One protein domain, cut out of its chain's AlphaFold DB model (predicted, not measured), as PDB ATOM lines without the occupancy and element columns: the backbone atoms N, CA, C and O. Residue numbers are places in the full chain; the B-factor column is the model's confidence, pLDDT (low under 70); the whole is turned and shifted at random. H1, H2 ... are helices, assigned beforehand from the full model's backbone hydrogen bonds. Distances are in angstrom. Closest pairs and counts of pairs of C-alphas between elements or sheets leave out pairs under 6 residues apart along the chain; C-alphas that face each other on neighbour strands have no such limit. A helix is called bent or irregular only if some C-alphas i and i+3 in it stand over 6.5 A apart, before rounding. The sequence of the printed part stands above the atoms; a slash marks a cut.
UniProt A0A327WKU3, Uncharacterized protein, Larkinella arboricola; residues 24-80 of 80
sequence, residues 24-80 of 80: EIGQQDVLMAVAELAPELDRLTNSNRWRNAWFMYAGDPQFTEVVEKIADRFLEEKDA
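AT A GLANCE: This is residues 24 to 80 of the 80 residues of an uncharacterized protein of Larkinella arboricola (UniProt A0A327WKU3). H1 crosses the long helix H3 almost at right angles, H2 stands near H3's first turns, and residues 75 to 80 stick out. The printed part has 57 residues with helices H1, H2, H3 in that order and no named strand: all helix, compact, radius of gyration of the C-alphas 11.4 A, spans 36 by 21 by 19 A.

HOW THE PARTS SIT: H1, residues 27 to 37, touches H3, residues 61 to 79, about perpendicular at 82 degrees, through residues 66 to 70 of H3 alone; the closest C-alphas, Val 34 and Val 66, are 6.6 A apart. H2, residues 44 to 54, only just touches H3, with 3 pairs of C-alphas within 8 A, through residues 63 to 64 of H3 alone; the closest, Trp 50 and Phe 63, are 6.7 A apart. Every O i to N i+4 pair is within hydrogen-bond range in H1 and H3; in H2, 5 of 7.

IN THESE COORDINATES: H1 spans 15.1 A from C-alpha 27 (19.541, 75.200, 44.007). H2, 15.5 A, is irregular: C-alphas 45 and 48 are 7.3 A apart. H3 spans 27.5 A to C-alpha 79 (39.391, 80.846, 35.239).

THE WHOLE: The farthest C-alphas, Thr 45 and Ala 80, are 36.7 A apart. The printed part has no cut; both links are short. Residues 78 to 80 have pLDDT under 70.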
ATOM      1  N   GLU A  24      26.199  83.279  43.753       91.75
ATOM      2  CA  GLU A  24      25.049  83.573  42.912       91.75
ATOM      3  C   GLU A  24      24.331  82.312  42.414       91.75
ATOM      4  O   GLU A  24      23.165  82.400  42.043       91.75
ATOM      5  N   ILE A  25      24.987  81.146  42.454       92.06
ATOM      6  CA  ILE A  25      24.424  79.885  41.968       92.06
ATOM      7  C   ILE A  25      23.600  79.222  43.072       92.06
ATOM      8  O   ILE A  25      24.111  78.785  44.109       92.06
ATOM      9  N   GLY A  26      22.293  79.144  42.836       92.56
ATOM     10  CA  GLY A  26      21.324  78.563  43.749       92.56
ATOM     11  C   GLY A  26      20.992  77.103  43.447       92.56
ATOM     12  O   GLY A  26      21.531  76.454  42.555       92.56
ATOM     13  N   GLN A  27      20.033  76.567  44.207       94.69
ATOM     14  CA  GLN A  27      19.541  75.200  44.007       94.69
ATOM     15  C   GLN A  27      18.897  75.002  42.628       94.69
ATOM     16  O   GLN A  27      19.005  73.918  42.061       94.69
ATOM     17  N   GLN A  28      18.197  76.019  42.118       93.81
ATOM     18  CA  GLN A  28      17.493  75.937  40.841       93.81
ATOM     19  C   GLN A  28      18.474  75.853  39.669       93.81
ATOM     20  O   GLN A  28      18.294  75.001  38.809       93.81
ATOM     21  N   ASP A  29      19.539  76.654  39.685       95.12
ATOM     22  CA  ASP A  29      20.588  76.639  38.660       95.12
ATOM     23  C   ASP A  29      21.277  75.277  38.586       95.12
ATOM     24  O   ASP A  29      21.421  74.691  37.515       95.12
ATOM     25  N   VAL A  30      21.612  74.713  39.751       96.06
ATOM     26  CA  VAL A  30      22.176  73.363  39.827       96.06
ATOM     27  C   VAL A  30      21.187  72.327  39.303       96.06
ATOM     28  O   VAL A  30      21.597  71.406  38.610       96.06
ATOM     29  N   LEU A  31      19.891  72.455  39.599       94.12
ATOM     30  CA  LEU A  31      18.888  71.506  39.115       94.12
ATOM     31  C   LEU A  31      18.736  71.556  37.585       94.12
ATOM     32  O   LEU A  31      18.601  70.504  36.966       94.12
ATOM     33  N   MET A  32      18.824  72.742  36.974       95.19
ATOM     34  CA  MET A  32      18.862  72.871  35.512       95.19
ATOM     35  C   MET A  32      20.107  72.187  34.934       95.19
ATOM     36  O   MET A  32      19.992  71.367  34.028       95.19
ATOM     37  N   ALA A  33      21.278  72.426  35.525       95.31
ATOM     38  CA  ALA A  33      22.513  71.770  35.099       95.31
ATOM     39  C   ALA A  33      22.482  70.242  35.314       95.31
ATOM     40  O   ALA A  33      23.061  69.493  34.528       95.31
ATOM     41  N   VAL A  34      21.780  69.750  36.344       94.81
ATOM     42  CA  VAL A  34      21.522  68.312  36.539       94.81
ATOM     43  C   VAL A  34      20.672  67.761  35.394       94.81
ATOM     44  O   VAL A  34      21.004  66.697  34.882       94.81
ATOM     45  N   ALA A  35      19.614  68.462  34.976       94.94
ATOM     46  CA  ALA A  35      18.765  68.029  33.865       94.94
ATOM     47  C   ALA A  35      19.539  67.934  32.538       94.94
ATOM     48  O   ALA A  35      19.279  67.040  31.734       94.94
ATOM     49  N   GLU A  36      20.533  68.801  32.333       95.19
ATOM     50  CA  GLU A  36      21.423  68.752  31.168       95.19
ATOM     51  C   GLU A  36      22.455  67.616  31.246       95.19
ATOM     52  O   GLU A  36      22.701  66.926  30.258       95.19
ATOM     53  N   LEU A  37      23.083  67.421  32.410       95.44
ATOM     54  CA  LEU A  37      24.187  66.469  32.592       95.44
ATOM     55  C   LEU A  37      23.746  65.027  32.848       95.44
ATOM     56  O   LEU A  37      24.488  64.094  32.538       95.44
ATOM     57  N   ALA A  38      22.592  64.862  33.480       95.94
ATOM     58  CA  ALA A  38      22.050  63.596  33.949       95.94
ATOM     59  C   ALA A  38      20.510  63.625  33.842       95.94
ATOM     60  O   ALA A  38      19.812  63.618  34.863       95.94
ATOM     61  N   PRO A  39      19.946  63.680  32.617       94.69
ATOM     62  CA  PRO A  39      18.501  63.804  32.392       94.69
ATOM     63  C   PRO A  39      17.686  62.654  33.004       94.69
ATOM     64  O   PRO A  39      16.503  62.794  33.301       94.69
ATOM     65  N   GLU A  40      18.296  61.493  33.245       94.62
ATOM     66  CA  GLU A  40      17.671  60.386  33.965       94.62
ATOM     67  C   GLU A  40      17.380  60.695  35.443       94.62
ATOM     68  O   GLU A  40      16.506  60.058  36.046       94.62
ATOM     69  N   LEU A  41      18.096  61.662  36.026       94.06
ATOM     70  CA  LEU A  41      17.880  62.142  37.385       94.06
ATOM     71  C   LEU A  41      16.791  63.219  37.457       94.06
ATOM     72  O   LEU A  41      16.125  63.296  38.494       94.06
ATOM     73  N   ASP A  42      16.530  63.951  36.369       93.12
ATOM     74  CA  ASP A  42      15.437  64.928  36.251       93.12
ATOM     75  C   ASP A  42      14.084  64.249  35.982       93.12
ATOM     76  O   ASP A  42      13.444  64.355  34.938       93.12
ATOM     77  N   ARG A  43      13.652  63.452  36.957       93.06
ATOM     78  CA  ARG A  43      12.341  62.802  36.960       93.06
ATOM     79  C   ARG A  43      11.610  63.170  38.231       93.06
ATOM     80  O   ARG A  43      12.201  63.174  39.311       93.06
ATOM     81  N   LEU A  44      10.291  63.350  38.140       91.12
ATOM     82  CA  LEU A  44       9.449  63.634  39.307       91.12
ATOM     83  C   LEU A  44       9.644  62.596  40.429       91.12
ATOM     84  O   LEU A  44       9.656  62.948  41.608       91.12
ATOM     85  N   THR A  45       9.879  61.330  40.069       93.62
ATOM     86  CA  THR A  45      10.161  60.231  41.008       93.62
ATOM     87  C   THR A  45      11.429  60.439  41.842       93.62
ATOM     88  O   THR A  45      11.533  59.894  42.938       93.62
ATOM     89  N   ASN A  46      12.385  61.239  41.363       96.00
ATOM     90  CA  ASN A  46      13.634  61.551  42.055       96.00
ATOM     91  C   ASN A  46      13.575  62.861  42.857       96.00
ATOM     92  O   ASN A  46      14.524  63.163  43.577       96.00
ATOM     93  N   SER A  47      12.472  63.613  42.805       94.25
ATOM     94  CA  SER A  47      12.332  64.914  43.484       94.25
ATOM     95  C   SER A  47      12.660  64.856  44.986       94.25
ATOM     96  O   SER A  47      13.412  65.684  45.505       94.25
ATOM     97  N   ASN A  48      12.175  63.826  45.685       96.19
ATOM     98  CA  ASN A  48      12.472  63.612  47.103       96.19
ATOM     99  C   ASN A  48      13.934  63.221  47.347       96.19
ATOM    100  O   ASN A  48      14.531  63.672  48.326       96.19
ATOM    101  N   ARG A  49      14.529  62.409  46.462       96.00
ATOM    102  CA  ARG A  49      15.951  62.041  46.546       96.00
ATOM    103  C   ARG A  49      16.830  63.277  46.403       96.00
ATOM    104  O   ARG A  49      17.679  63.507  47.261       96.00
ATOM    105  N   TRP A  50      16.549  64.105  45.398       96.25
ATOM    106  CA  TRP A  50      17.210  65.389  45.189       96.25
ATOM    107  C   TRP A  50      17.117  66.278  46.429       96.25
ATOM    108  O   TRP A  50      18.141  66.691  46.970       96.25
ATOM    109  N   ARG A  51      15.898  66.523  46.933       96.00
ATOM    110  CA  ARG A  51      15.681  67.350  48.128       96.00
ATOM    111  C   ARG A  51      16.500  66.838  49.316       96.00
ATOM    112  O   ARG A  51      17.188  67.616  49.974       96.00
ATOM    113  N   ASN A  52      16.453  65.534  49.576       96.38
ATOM    114  CA  ASN A  52      17.163  64.931  50.700       96.38
ATOM    115  C   ASN A  52      18.687  64.998  50.546       96.38
ATOM    116  O   ASN A  52      19.376  65.215  51.543       96.38
ATOM    117  N   ALA A  53      19.204  64.840  49.327       96.12
ATOM    118  CA  ALA A  53      20.624  64.975  49.027       96.12
ATOM    119  C   ALA A  53      21.088  66.431  49.192       96.12
ATOM    120  O   ALA A  53      22.027  66.704  49.941       96.12
ATOM    121  N   TRP A  54      20.380  67.382  48.573       96.38
ATOM    122  CA  TRP A  54      20.721  68.806  48.585       96.38
ATOM    123  C   TRP A  54      20.748  69.408  49.995       96.38
ATOM    124  O   TRP A  54      21.654  70.181  50.333       96.38
ATOM    125  N   PHE A  55      19.776  69.042  50.837       96.19
ATOM    126  CA  PHE A  55      19.713  69.460  52.242       96.19
ATOM    127  C   PHE A  55      20.497  68.538  53.193       96.19
ATOM    128  O   PHE A  55      20.479  68.748  54.403       96.19
ATOM    129  N   MET A  56      21.228  67.548  52.664       94.50
ATOM    130  CA  MET A  56      22.068  66.608  53.420       94.50
ATOM    131  C   MET A  56      21.305  65.794  54.483       94.50
ATOM    132  O   MET A  56      21.889  65.304  55.458       94.50
ATOM    133  N   TYR A  57      19.999  65.593  54.299       93.19
ATOM    134  CA  TYR A  57      19.199  64.689  55.130       93.19
ATOM    135  C   TYR A  57      19.572  63.227  54.864       93.19
ATOM    136  O   TYR A  57      19.689  62.442  55.808       93.19
ATOM    137  N   ALA A  58      19.911  62.892  53.616       91.50
ATOM    138  CA  ALA A  58      20.445  61.596  53.204       91.50
ATOM    139  C   ALA A  58      21.714  61.771  52.356       91.50
ATOM    140  O   ALA A  58      21.935  62.829  51.772       91.50
ATOM    141  N   GLY A  59      22.566  60.744  52.320       92.44
ATOM    142  CA  GLY A  59      23.658  60.679  51.349       92.44
ATOM    143  C   GLY A  59      23.144  60.049  50.056       92.44
ATOM    144  O   GLY A  59      22.595  58.952  50.116       92.44
ATOM    145  N   ASP A  60      23.318  60.723  48.919       96.25
ATOM    146  CA  ASP A  60      22.936  60.204  47.599       96.25
ATOM    147  C   ASP A  60      24.141  60.283  46.647       96.25
ATOM    148  O   ASP A  60      24.529  61.391  46.269       96.25
ATOM    149  N   PRO A  61      24.764  59.146  46.287       96.62
ATOM    150  CA  PRO A  61      25.958  59.131  45.443       96.62
ATOM    151  C   PRO A  61      25.738  59.772  44.072       96.62
ATOM    152  O   PRO A  61      26.538  60.604  43.661       96.62
ATOM    153  N   GLN A  62      24.626  59.450  43.402       97.00
ATOM    154  CA  GLN A  62      24.370  59.882  42.025       97.00
ATOM    155  C   GLN A  62      24.213  61.400  41.952       97.00
ATOM    156  O   GLN A  62      24.893  62.059  41.171       97.00
ATOM    157  N   PHE A  63      23.371  61.974  42.817       97.25
ATOM    158  CA  PHE A  63      23.233  63.428  42.869       97.25
ATOM    159  C   PHE A  63      24.520  64.110  43.339       97.25
ATOM    160  O   PHE A  63      24.841  65.186  42.849       97.25
ATOM    161  N   THR A  64      25.270  63.504  44.265       97.69
ATOM    162  CA  THR A  64      26.530  64.092  44.750       97.69
ATOM    163  C   THR A  64      27.561  64.197  43.633       97.69
ATOM    164  O   THR A  64      28.122  65.270  43.439       97.69
ATOM    165  N   GLU A  65      27.763  63.128  42.867       98.00
ATOM    166  CA  GLU A  65      28.725  63.107  41.762       98.00
ATOM    167  C   GLU A  65      28.354  64.094  40.651       98.00
ATOM    168  O   GLU A  65      29.228  64.749  40.085       98.00
ATOM    169  N   VAL A  66      27.061  64.247  40.346       97.44
ATOM    170  CA  VAL A  66      26.616  65.232  39.352       97.44
ATOM    171  C   VAL A  66      26.837  66.659  39.857       97.44
ATOM    172  O   VAL A  66      27.368  67.483  39.119       97.44
ATOM    173  N   VAL A  67      26.516  66.957  41.120       97.19
ATOM    174  CA  VAL A  67      26.757  68.292  41.702       97.19
ATOM    175  C   VAL A  67      28.251  68.614  41.783       97.19
ATOM    176  O   VAL A  67      28.634  69.765  41.593       97.19
ATOM    177  N   GLU A  68      29.112  67.626  42.024       97.44
ATOM    178  CA  GLU A  68      30.563  67.820  41.961       97.44
ATOM    179  C   GLU A  68      31.026  68.214  40.560       97.44
ATOM    180  O   GLU A  68      31.730  69.211  40.442       97.44
ATOM    181  N   LYS A  69      30.561  67.516  39.516       97.00
ATOM    182  CA  LYS A  69      30.866  67.868  38.118       97.00
ATOM    183  C   LYS A  69      30.373  69.267  37.748       97.00
ATOM    184  O   LYS A  69      31.058  69.989  37.033       97.00
ATOM    185  N   ILE A  70      29.191  69.651  38.232       96.00
ATOM    186  CA  ILE A  70      28.641  70.998  38.025       96.00
ATOM    187  C   ILE A  70      29.535  72.042  38.698       96.00
ATOM    188  O   ILE A  70      29.865  73.053  38.088       96.00
ATOM    189  N   ALA A  71      29.954  71.792  39.940       95.75
ATOM    190  CA  ALA A  71      30.849  72.696  40.653       95.75
ATOM    191  C   ALA A  71      32.214  72.831  39.962       95.75
ATOM    192  O   ALA A  71      32.743  73.935  39.904       95.75
ATOM    193  N   ASP A  72      32.757  71.737  39.422       94.38
ATOM    194  CA  ASP A  72      34.015  71.753  38.671       94.38
ATOM    195  C   ASP A  72      33.885  72.588  37.385       94.38
ATOM    196  O   ASP A  72      34.724  73.446  37.132       94.38
ATOM    197  N   ARG A  73      32.777  72.441  36.642       92.75
ATOM    198  CA  ARG A  73      32.489  73.255  35.447       92.75
ATOM    199  C   ARG A  73      32.467  74.757  35.750       92.75
ATOM    200  O   ARG A  73      33.087  75.533  35.034       92.75
ATOM    201  N   PHE A  74      31.787  75.170  36.822       88.19
ATOM    202  CA  PHE A  74      31.726  76.588  37.201       88.19
ATOM    203  C   PHE A  74      33.082  77.162  37.633       88.19
ATOM    204  O   PHE A  74      33.297  78.368  37.524       88.19
ATOM    205  N   LEU A  75      33.987  76.330  38.156       84.88
ATOM    206  CA  LEU A  75      35.348  76.762  38.469       84.88
ATOM    207  C   LEU A  75      36.161  76.974  37.188       84.88
ATOM    208  O   LEU A  75      36.815  78.005  37.064       84.88
ATOM    209  N   GLU A  76      36.069  76.051  36.227       84.88
ATOM    210  CA  GLU A  76      36.752  76.164  34.931       84.88
ATOM    211  C   GLU A  76      36.302  77.405  34.145       84.88
ATOM    212  O   GLU A  76      37.138  78.129  33.614       84.88
ATOM    213  N   GLU A  77      34.999  77.697  34.119       79.19
ATOM    214  CA  GLU A  77      34.446  78.876  33.432       79.19
ATOM    215  C   GLU A  77      34.868  80.209  34.063       79.19
ATOM    216  O   GLU A  77      34.867  81.235  33.391       79.19
ATOM    217  N   LYS A  78      35.223  80.218  35.352       69.38
ATOM    218  CA  LYS A  78      35.679  81.426  36.050       69.38
ATOM    219  C   LYS A  78      37.151  81.749  35.770       69.38
ATOM    220  O   LYS A  78      37.538  82.914  35.853       69.38
ATOM    221  N   ASP A  79      37.955  80.722  35.504       61.97
ATOM    222  CA  ASP A  79      39.391  80.846  35.239       61.97
ATOM    223  C   ASP A  79      39.712  81.017  33.734       61.97
ATOM    224  O   ASP A  79      40.875  81.240  33.385       61.97
ATOM    225  N   ALA A  80      38.703  80.920  32.857       56.31
ATOM    226  CA  ALA A  80      38.782  81.112  31.403       56.31
ATOM    227  C   ALA A  80      38.541  82.571  30.975       56.31
ATOM    228  O   ALA A  80      39.220  83.010  30.016       56.31
TER     229      ALA A  80